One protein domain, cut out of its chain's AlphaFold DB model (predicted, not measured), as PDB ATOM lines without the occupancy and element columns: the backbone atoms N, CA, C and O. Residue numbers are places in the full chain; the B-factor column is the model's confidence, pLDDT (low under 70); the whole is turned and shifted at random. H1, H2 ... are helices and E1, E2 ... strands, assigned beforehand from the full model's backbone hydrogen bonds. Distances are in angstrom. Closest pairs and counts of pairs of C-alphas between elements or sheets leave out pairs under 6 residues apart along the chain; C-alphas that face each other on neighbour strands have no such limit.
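What this domain is: This is residues 2 to 71 of the 179 residues of the protein "FYR C-terminal domain-containing protein" of Rhizopus microsporus ATCC 52813 (UniProt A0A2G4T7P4). A small, twisted sheet of three strands, E1, E2 and E3, is covered on one face by a single helix, H1, which runs along its strands, while no named helix lies over the other face. After H1 the chain folds back, and residues 54 to 63 lead from the last residue of H1 to the short helix H2, which packs on the first residues of H1 and is not on the sheet. The printed part has 70 residues with three named strands and two named helices, in the order E1 E2 E3 H1 H2; the sheet's order is E1 - E2 - E3, all antiparallel, and the class is mixed, helices and strands. The whole is compact, with a radius of gyration of the C-alphas of 12.3 A, and only just elongated, with spans of 38 by 25 by 18 A.

Where its parts are: The sheet begins with E1, residues 10 to 15, whose first C-alpha, that of Tyr 10, stands at (-16.381, 49.366, 46.006); its length from first to last C-alpha is 15.9 A. E2, residues 22 to 27, measures 16.9 A. E3, residues 30 to 36, is the longest strand by residues, with 7, and measures 17.3 A. H1, residues 39 to 53, is the longest helix and measures 21.5 A, from C-alpha 39 at (-28.406, 46.805, 41.642) to C-alpha 53 at (-13.427, 34.030, 50.225). H2, residues 64 to 67, has 4 residues and measures 5.3 A, with its last C-alpha at (-25.315, 50.092, 48.387).

How they stand to each other: E1, E2 and E3 form a meander, each strand the antiparallel neighbour of the one before. E2 is the inner strand, and E1 and E3 are the edge strands. E1 and E2 are a hairpin, with 161 degrees between their directions; N 11 and O 26 are 2.8 A apart and N 24 and O 13 are 2.8 A apart, both within hydrogen-bond range. E2 and E3 are also a hairpin, with 158 degrees between their directions; N 25 and O 34, at 2.9 A, and N 36 and O 23, at 2.9 A, are within hydrogen-bond range. The sheet is twisted, its C-alphas lying up to 4.4 A off the best plane. H1 is on one face of this sheet, two layers in all, at a height over the sheet of 8.8 A. It lies over E3 and, only just, over E2, on which 3 of its C-alphas fall. On the local plane its line and that of E3 stand at 26 degrees, along the strands. The closest C-alphas of H1 and E3 are those of Val 42 and Gly 36, 5.1 A apart; those of H1 and E2 are Pro 39 and Phe 23, at 6.0 A. E1 and H1 are near each other, with 6 pairs of C-alphas within 10 A. H1 touches H2 with residues 39 to 44 alone; the closest C-alphas are those of Thr 40 and Gly 64, 3.9 A apart. H2 is not on the sheet: it is apart from E2 and E3, and only just apart from E1, with the closest C-alphas 8.3 A apart. Every O i to N i+4 pair of H1 is within hydrogen-bond range; H2 is too short for such a pair, and its one O i to N i+3 pair is within range.

The domain as a whole: The two C-alphas farthest apart are those of Lys 5, before E1, and Arg 19, between E1 and E2, at 39.6 A. The printed part runs from residue 2 to residue 71 and has no cut. The links from E2 to E3 and from E3 to H1 are tight, those from E1 to E2 and from H1 to H2 are short, and no link is long. The mean pLDDT of the printed part is 93.3, and no printed residue is under 70.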
ATOM      1  N   VAL A   2     -10.446  40.331  47.564       92.62
ATOM      2  CA  VAL A   2      -9.567  39.172  47.422       92.62
ATOM      3  C   VAL A   2      -8.998  38.780  48.777       92.62
ATOM      4  O   VAL A   2      -8.853  37.593  49.048       92.62
ATOM      5  N   ASP A   3      -8.774  39.758  49.654       92.31
ATOM      6  CA  ASP A   3      -8.341  39.524  51.020       92.31
ATOM      7  C   ASP A   3      -9.558  39.414  51.969       92.31
ATOM      8  O   ASP A   3     -10.346  40.356  52.085       92.31
ATOM      9  N   PRO A   4      -9.758  38.267  52.650       93.25
ATOM     10  CA  PRO A   4     -10.852  38.090  53.604       93.25
ATOM     11  C   PRO A   4     -10.742  38.975  54.852       93.25
ATOM     12  O   PRO A   4     -11.758  39.161  55.533       93.25
ATOM     13  N   LYS A   5      -9.536  39.462  55.179       93.50
ATOM     14  CA  LYS A   5      -9.218  40.141  56.445       93.50
ATOM     15  C   LYS A   5      -9.150  41.663  56.336       93.50
ATOM     16  O   LYS A   5      -9.040  42.311  57.374       93.50
ATOM     17  N   SER A   6      -9.221  42.220  55.132       93.00
ATOM     18  CA  SER A   6      -9.228  43.663  54.911       93.00
ATOM     19  C   SER A   6     -10.529  44.144  54.280       93.00
ATOM     20  O   SER A   6     -11.293  43.387  53.669       93.00
ATOM     21  N   ASP A   7     -10.772  45.436  54.470       92.88
ATOM     22  CA  ASP A   7     -11.807  46.168  53.765       92.88
ATOM     23  C   ASP A   7     -11.245  46.752  52.469       92.88
ATOM     24  O   ASP A   7     -10.052  47.020  52.333       92.88
ATOM     25  N   THR A   8     -12.136  46.959  51.508       94.62
ATOM     26  CA  THR A   8     -11.812  47.505  50.193       94.62
ATOM     27  C   THR A   8     -12.916  48.449  49.746       94.62
ATOM     28  O   THR A   8     -14.084  48.296  50.128       94.62
ATOM     29  N   GLN A   9     -12.553  49.427  48.926       96.06
ATOM     30  CA  GLN A   9     -13.498  50.341  48.313       96.06
ATOM     31  C   GLN A   9     -14.238  49.620  47.177       96.06
ATOM     32  O   GLN A   9     -13.636  48.941  46.346       96.06
ATOM     33  N   TYR A  10     -15.560  49.795  47.134       96.50
ATOM     34  CA  TYR A  10     -16.381  49.366  46.006       96.50
ATOM     35  C   TYR A  10     -16.837  50.581  45.217       96.50
ATOM     36  O   TYR A  10     -17.455  51.499  45.761       96.50
ATOM     37  N   THR A  11     -16.573  50.553  43.920       97.12
ATOM     38  CA  THR A  11     -17.032  51.561  42.974       97.12
ATOM     39  C   THR A  11     -18.246  51.026  42.229       97.12
ATOM     40  O   THR A  11     -18.156  50.038  41.502       97.12
ATOM     41  N   CYS A  12     -19.388  51.687  42.409       97.56
ATOM     42  CA  CYS A  12     -20.626  51.394  41.694       97.56
ATOM     43  C   CYS A  12     -20.765  52.306  40.468       97.56
ATOM     44  O   CYS A  12     -20.553  53.516  40.575       97.56
ATOM     45  N   ARG A  13     -21.167  51.753  39.321       97.81
ATOM     46  CA  ARG A  13     -21.453  52.517  38.095       97.81
ATOM     47  C   ARG A  13     -22.788  52.091  37.499       97.81
ATOM     48  O   ARG A  13     -23.155  50.920  37.552       97.81
ATOM     49  N   ILE A  14     -23.509  53.054  36.937       97.75
ATOM     50  CA  ILE A  14     -24.716  52.819  36.144       97.75
ATOM     51  C   ILE A  14     -24.383  53.298  34.741       97.75
ATOM     52  O   ILE A  14     -24.058  54.469  34.553       97.75
ATOM     53  N   LEU A  15     -24.394  52.375  33.789       98.06
ATOM     54  CA  LEU A  15     -24.026  52.621  32.403       98.06
ATOM     55  C   LEU A  15     -25.258  52.514  31.513       98.06
ATOM     56  O   LEU A  15     -26.177  51.740  31.793       98.06
ATOM     57  N   ASP A  16     -25.243  53.272  30.423       96.94
ATOM     58  CA  ASP A  16     -26.203  53.096  29.342       96.94
ATOM     59  C   ASP A  16     -25.955  51.746  28.650       96.94
ATOM     60  O   ASP A  16     -24.818  51.386  28.335       96.94
ATOM     61  N   ASN A  17     -27.025  50.981  28.461       96.62
ATOM     62  CA  ASN A  17     -27.027  49.705  27.753       96.62
ATOM     63  C   ASN A  17     -28.255  49.607  26.822       96.62
ATOM     64  O   ASN A  17     -28.829  48.538  26.598       96.62
ATOM     65  N   GLY A  18     -28.666  50.752  26.267       95.94
ATOM     66  CA  GLY A  18     -29.751  50.876  25.304       95.94
ATOM     67  C   GLY A  18     -31.112  50.940  25.987       95.94
ATOM     68  O   GLY A  18     -31.513  51.973  26.511       95.94
ATOM     69  N   ARG A  19     -31.868  49.838  25.945       94.25
ATOM     70  CA  ARG A  19     -33.246  49.812  26.469       94.25
ATOM     71  C   ARG A  19     -33.304  49.820  27.998       94.25
ATOM     72  O   ARG A  19     -34.269  50.318  28.570       94.25
ATOM     73  N   GLU A  20     -32.298  49.244  28.642       95.38
ATOM     74  CA  GLU A  20     -32.225  49.084  30.093       95.38
ATOM     75  C   GLU A  20     -30.832  49.487  30.588       95.38
ATOM     76  O   GLU A  20     -29.859  49.318  29.852       95.38
ATOM     77  N   PRO A  21     -30.702  50.013  31.817       97.50
ATOM     78  CA  PRO A  21     -29.402  50.349  32.387       97.50
ATOM     79  C   PRO A  21     -28.584  49.093  32.714       97.50
ATOM     80  O   PRO A  21     -29.125  48.065  33.129       97.50
ATOM     81  N   LYS A  22     -27.256  49.201  32.622       98.06
ATOM     82  CA  LYS A  22     -26.323  48.185  33.130       98.06
ATOM     83  C   LYS A  22     -25.697  48.660  34.433       98.06
ATOM     84  O   LYS A  22     -25.095  49.730  34.490       98.06
ATOM     85  N   PHE A  23     -25.803  47.849  35.478       98.44
ATOM     86  CA  PHE A  23     -25.203  48.134  36.778       98.44
ATOM     87  C   PHE A  23     -23.876  47.405  36.897       98.44
ATOM     88  O   PHE A  23     -23.831  46.196  36.683       98.44
ATOM     89  N   GLU A  24     -22.824  48.121  37.275       98.12
ATOM     90  CA  GLU A  24     -21.492  47.570  37.499       98.12
ATOM     91  C   GLU A  24     -20.996  47.839  38.918       98.12
ATOM     92  O   GLU A  24     -21.279  48.886  39.508       98.12
ATOM     93  N   VAL A  25     -20.235  46.887  39.454       97.88
ATOM     94  CA  VAL A  25     -19.486  47.040  40.701       97.88
ATOM     95  C   VAL A  25     -18.071  46.510  40.504       97.88
ATOM     96  O   VAL A  25     -17.878  45.364  40.086       97.88
ATOM     97  N   THR A  26     -17.091  47.329  40.865       97.31
ATOM     98  CA  THR A  26     -15.667  46.976  40.899       97.31
ATOM     99  C   THR A  26     -15.166  47.151  42.328       97.31
ATOM    100  O   THR A  26     -15.568  48.099  42.999       97.31
ATOM    101  N   ALA A  27     -14.326  46.239  42.810       96.81
ATOM    102  CA  ALA A  27     -13.635  46.398  44.089       96.81
ATOM    103  C   ALA A  27     -12.172  46.753  43.817       96.81
ATOM    104  O   ALA A  27     -11.576  46.117  42.955       96.81
ATOM    105  N   ASP A  28     -11.588  47.704  44.537       96.50
ATOM    106  CA  ASP A  28     -10.260  48.249  44.196       96.50
ATOM    107  C   ASP A  28      -9.127  47.205  44.250       96.50
ATOM    108  O   ASP A  28      -8.201  47.214  43.445       96.50
ATOM    109  N   ASP A  29      -9.233  46.244  45.160       95.38
ATOM    110  CA  ASP A  29      -8.335  45.094  45.331       95.38
ATOM    111  C   ASP A  29      -8.685  43.901  44.412       95.38
ATOM    112  O   ASP A  29      -8.100  42.827  44.538       95.38
ATOM    113  N   CYS A  30      -9.669  44.021  43.516       92.81
ATOM    114  CA  CYS A  30     -10.049  42.962  42.580       92.81
ATOM    115  C   CYS A  30     -10.114  43.503  41.143       92.81
ATOM    116  O   CYS A  30     -10.975  44.326  40.846       92.81
ATOM    117  N   PRO A  31      -9.307  42.982  40.201       89.62
ATOM    118  CA  PRO A  31      -9.292  43.492  38.827       89.62
ATOM    119  C   PRO A  31     -10.582  43.187  38.042       89.62
ATOM    120  O   PRO A  31     -10.797  43.730  36.963       89.62
ATOM    121  N   MET A  32     -11.447  42.307  38.559       95.06
ATOM    122  CA  MET A  32     -12.694  41.912  37.908       95.06
ATOM    123  C   MET A  32     -13.819  42.908  38.208       95.06
ATOM    124  O   MET A  32     -14.098  43.215  39.368       95.06
ATOM    125  N   THR A  33     -14.533  43.320  37.162       97.19
ATOM    126  CA  THR A  33     -15.782  44.085  37.281       97.19
ATOM    127  C   THR A  33     -16.978  43.156  37.114       97.19
ATOM    128  O   THR A  33     -17.006  42.317  36.215       97.19
ATOM    129  N   TYR A  34     -17.972  43.307  37.984       97.44
ATOM    130  CA  TYR A  34     -19.207  42.529  37.941       97.44
ATOM    131  C   TYR A  34     -20.323  43.395  37.398       97.44
ATOM    132  O   TYR A  34     -20.439  44.551  37.794       97.44
ATOM    133  N   SER A  35     -21.163  42.826  36.539       97.75
ATOM    134  CA  SER A  35     -22.279  43.537  35.925       97.75
ATOM    135  C   SER A  35     -23.596  42.782  36.062       97.75
ATOM    136  O   SER A  35     -23.610  41.552  36.106       97.75
ATOM    137  N   GLY A  36     -24.711  43.507  36.070       96.94
ATOM    138  CA  GLY A  36     -26.046  42.918  36.031       96.94
ATOM    139  C   GLY A  36     -27.138  43.918  35.639       96.94
ATOM    140  O   GLY A  36     -26.885  45.123  35.590       96.94
ATOM    141  N   PRO A  37     -28.364  43.427  35.384       96.88
ATOM    142  CA  PRO A  37     -29.499  44.260  34.979       96.88
ATOM    143  C   PRO A  37     -30.119  45.045  36.144       96.88
ATOM    144  O   PRO A  37     -30.878  45.983  35.927       96.88
ATOM    145  N   THR A  38     -29.814  44.687  37.399       96.56
ATOM    146  CA  THR A  38     -30.312  45.403  38.584       96.56
ATOM    147  C   THR A  38     -29.218  45.587  39.642       96.56
ATOM    148  O   THR A  38     -28.311  44.746  39.730       96.56
ATOM    149  N   PRO A  39     -29.324  46.612  40.517       96.12
ATOM    150  CA  PRO A  39     -28.406  46.805  41.642       96.12
ATOM    151  C   PRO A  39     -28.322  45.583  42.563       96.12
ATOM    152  O   PRO A  39     -27.249  45.223  43.041       96.12
ATOM    153  N   THR A  40     -29.462  44.937  42.827       95.25
ATOM    154  CA  THR A  40     -29.541  43.768  43.712       95.25
ATOM    155  C   THR A  40     -28.828  42.569  43.106       95.25
ATOM    156  O   THR A  40     -28.109  41.871  43.822       95.25
ATOM    157  N   THR A  41     -28.968  42.348  41.794       95.31
ATOM    158  CA  THR A  41     -28.298  41.241  41.098       95.31
ATOM    159  C   THR A  41     -26.783  41.348  41.244       95.31
ATOM    160  O   THR A  41     -26.147  40.402  41.706       95.31
ATOM    161  N   VAL A  42     -26.204  42.507  40.917       96.38
ATOM    162  CA  VAL A  42     -24.747  42.682  40.979       96.38
ATOM    163  C   VAL A  42     -24.222  42.623  42.420       96.38
ATOM    164  O   VAL A  42     -23.246  41.921  42.678       96.38
ATOM    165  N   TRP A  43     -24.911  43.230  43.396       94.75
ATOM    166  CA  TRP A  43     -24.505  43.125  44.804       94.75
ATOM    167  C   TRP A  43     -24.632  41.712  45.367       94.75
ATOM    168  O   TRP A  43     -23.822  41.321  46.204       94.75
ATOM    169  N   THR A  44     -25.590  40.914  44.893       94.38
ATOM    170  CA  THR A  44     -25.690  39.495  45.269       94.38
ATOM    171  C   THR A  44     -24.445  38.724  44.831       94.38
ATOM    172  O   THR A  44     -23.903  37.951  45.619       94.38
ATOM    173  N   ILE A  45     -23.950  38.964  43.612       94.62
ATOM    174  CA  ILE A  45     -22.718  38.335  43.106       94.62
ATOM    175  C   ILE A  45     -21.523  38.718  43.987       94.62
ATOM    176  O   ILE A  45     -20.784  37.839  44.439       94.62
ATOM    177  N   ILE A  46     -21.376  40.015  44.274       94.50
ATOM    178  CA  ILE A  46     -20.322  40.552  45.141       94.50
ATOM    179  C   ILE A  46     -20.376  39.876  46.515       94.50
ATOM    180  O   ILE A  46     -19.422  39.214  46.916       94.50
ATOM    181  N   VAL A  47     -21.502  39.961  47.226       92.38
ATOM    182  CA  VAL A  47     -21.612  39.431  48.594       92.38
ATOM    183  C   VAL A  47     -21.355  37.926  48.634       92.38
ATOM    184  O   VAL A  47     -20.596  37.470  49.487       92.38
ATOM    185  N   ARG A  48     -21.894  37.149  47.689       92.44
ATOM    186  CA  ARG A  48     -21.630  35.701  47.625       92.44
ATOM    187  C   ARG A  48     -20.146  35.397  47.456       92.44
ATOM    188  O   ARG A  48     -19.633  34.499  48.121       92.44
ATOM    189  N   ARG A  49     -19.437  36.167  46.626       93.06
ATOM    190  CA  ARG A  49     -17.984  36.031  46.473       93.06
ATOM    191  C   ARG A  49     -17.242  36.397  47.762       93.06
ATOM    192  O   ARG A  49     -16.305  35.699  48.136       93.06
ATOM    193  N   ALA A  50     -17.697  37.425  48.477       91.88
ATOM    194  CA  ALA A  50     -17.071  37.884  49.721       91.88
ATOM    195  C   ALA A  50     -17.151  36.823  50.813       91.88
ATOM    196  O   ALA A  50     -16.194  36.596  51.547       91.88
ATOM    197  N   PHE A  51     -18.312  36.182  50.902       92.06
ATOM    198  CA  PHE A  51     -18.573  35.092  51.828       92.06
ATOM    199  C   PHE A  51     -17.769  33.843  51.460       92.06
ATOM    200  O   PHE A  51     -17.144  33.253  52.337       92.06
ATOM    201  N   ALA A  52     -17.696  33.497  50.169       92.56
ATOM    202  CA  ALA A  52     -16.889  32.372  49.698       92.56
ATOM    203  C   ALA A  52     -15.400  32.528  50.057       92.56
ATOM    204  O   ALA A  52     -14.799  31.590  50.569       92.56
ATOM    205  N   ILE A  53     -14.828  33.724  49.871       93.50
ATOM    206  CA  ILE A  53     -13.427  34.030  50.225       93.50
ATOM    207  C   ILE A  53     -13.176  33.932  51.740       93.50
ATOM    208  O   ILE A  53     -12.065  33.633  52.167       93.50
ATOM    209  N   ARG A  54     -14.207  34.159  52.562       92.75
ATOM    210  CA  ARG A  54     -14.147  34.048  54.029       92.75
ATOM    211  C   ARG A  54     -14.541  32.667  54.558       92.75
ATOM    212  O   ARG A  54     -14.600  32.502  55.773       92.75
ATOM    213  N   ASN A  55     -14.842  31.704  53.682       92.38
ATOM    214  CA  ASN A  55     -15.398  30.398  54.052       92.38
ATOM    215  C   ASN A  55     -16.659  30.520  54.935       92.38
ATOM    216  O   ASN A  55     -16.840  29.767  55.891       92.38
ATOM    217  N   GLN A  56     -17.524  31.489  54.626       89.88
ATOM    218  CA  GLN A  56     -18.780  31.747  55.333       89.88
ATOM    219  C   GLN A  56     -19.990  31.403  54.462       89.88
ATOM    220  O   GLN A  56     -19.956  31.540  53.238       89.88
ATOM    221  N   GLU A  57     -21.090  31.005  55.100       87.94
ATOM    222  CA  GLU A  57     -22.360  30.752  54.416       87.94
ATOM    223  C   GLU A  57     -23.134  32.042  54.143       87.94
ATOM    224  O   GLU A  57     -23.280  32.914  55.001       87.94
ATOM    225  N   TYR A  58     -23.682  32.140  52.936       85.88
ATOM    226  CA  TYR A  58     -24.522  33.253  52.520       85.88
ATOM    227  C   TYR A  58     -25.957  33.076  53.039       85.88
ATOM    228  O   TYR A  58     -26.666  32.178  52.592       85.88
ATOM    229  N   GLY A  59     -26.390  33.943  53.962       77.25
ATOM    230  CA  GLY A  59     -27.686  33.799  54.644       77.25
ATOM    231  C   GLY A  59     -28.768  34.828  54.298       77.25
ATOM    232  O   GLY A  59     -29.925  34.617  54.649       77.25
ATOM    233  N   HIS A  60     -28.439  35.947  53.644       78.94
ATOM    234  CA  HIS A  60     -29.404  37.026  53.392       78.94
ATOM    235  C   HIS A  60     -29.100  37.795  52.101       78.94
ATOM    236  O   HIS A  60     -27.941  38.079  51.798       78.94
ATOM    237  N   ASN A  61     -30.155  38.188  51.373       73.88
ATOM    238  CA  ASN A  61     -30.028  38.953  50.137       73.88
ATOM    239  C   ASN A  61     -29.629  40.413  50.383       73.88
ATOM    240  O   ASN A  61     -30.292  41.107  51.151       73.88
ATOM    241  N   PRO A  62     -28.577  40.931  49.725       75.44
ATOM    242  CA  PRO A  62     -28.176  42.314  49.921       75.44
ATOM    243  C   PRO A  62     -29.230  43.281  49.394       75.44
ATOM    244  O   PRO A  62     -29.876  43.050  48.370       75.44
ATOM    245  N   VAL A  63     -29.344  44.428  50.060       84.56
ATOM    246  CA  VAL A  63     -30.219  45.513  49.623       84.56
ATOM    247  C   VAL A  63     -29.484  46.378  48.594       84.56
ATOM    248  O   VAL A  63     -29.007  47.470  48.890       84.56
ATOM    249  N   GLY A  64     -29.355  45.864  47.368       86.31
ATOM    250  CA  GLY A  64     -28.549  46.468  46.296       86.31
ATOM    251  C   GLY A  64     -28.753  47.976  46.062       86.31
ATOM    252  O   GLY A  64     -27.755  48.690  45.953       86.31
ATOM    253  N   PRO A  65     -29.995  48.506  46.033       93.12
ATOM    254  CA  PRO A  65     -30.229  49.939  45.850       93.12
ATOM    255  C   PRO A  65     -29.633  50.825  46.954       93.12
ATOM    256  O   PRO A  65     -29.257  51.962  46.674       93.12
ATOM    257  N   ASP A  66     -29.515  50.321  48.188       92.19
ATOM    258  CA  ASP A  66     -28.893  51.069  49.290       92.19
ATOM    259  C   ASP A  66     -27.388  51.197  49.086       92.19
ATOM    260  O   ASP A  66     -26.822  52.272  49.286       92.19
ATOM    261  N   PHE A  67     -26.751  50.115  48.638       92.31
ATOM    262  CA  PHE A  67     -25.315  50.092  48.387       92.31
ATOM    263  C   PHE A  67     -24.914  50.936  47.173       92.31
ATOM    264  O   PHE A  67     -23.871  51.581  47.203       92.31
ATOM    265  N   PHE A  68     -25.769  51.024  46.149       95.31
ATOM    266  CA  PHE A  68     -25.606  52.007  45.067       95.31
ATOM    267  C   PHE A  68     -25.920  53.450  45.508       95.31
ATOM    268  O   PHE A  68     -25.752  54.384  44.730       95.31
ATOM    269  N   GLY A  69     -26.407  53.659  46.736       94.31
ATOM    270  CA  GLY A  69     -26.781  54.974  47.255       94.31
ATOM    271  C   GLY A  69     -28.108  55.517  46.718       94.31
ATOM    272  O   GLY A  69     -28.519  56.599  47.125       94.31
ATOM    273  N   LEU A  70     -28.823  54.771  45.873       93.75
ATOM    274  CA  LEU A  70     -30.047  55.229  45.202       93.75
ATOM    275  C   LEU A  70     -31.207  55.500  46.168       93.75
ATOM    276  O   LEU A  70     -32.133  56.226  45.824       93.75
ATOM    277  N   ARG A  71     -31.155  54.953  47.389       89.75
ATOM    278  CA  ARG A  71     -32.136  55.237  48.449       89.75
ATOM    279  C   ARG A  71     -31.725  56.379  49.388       89.75
ATOM    280  O   ARG A  71     -32.436  56.667  50.346       89.75
TER     281      ARG A  71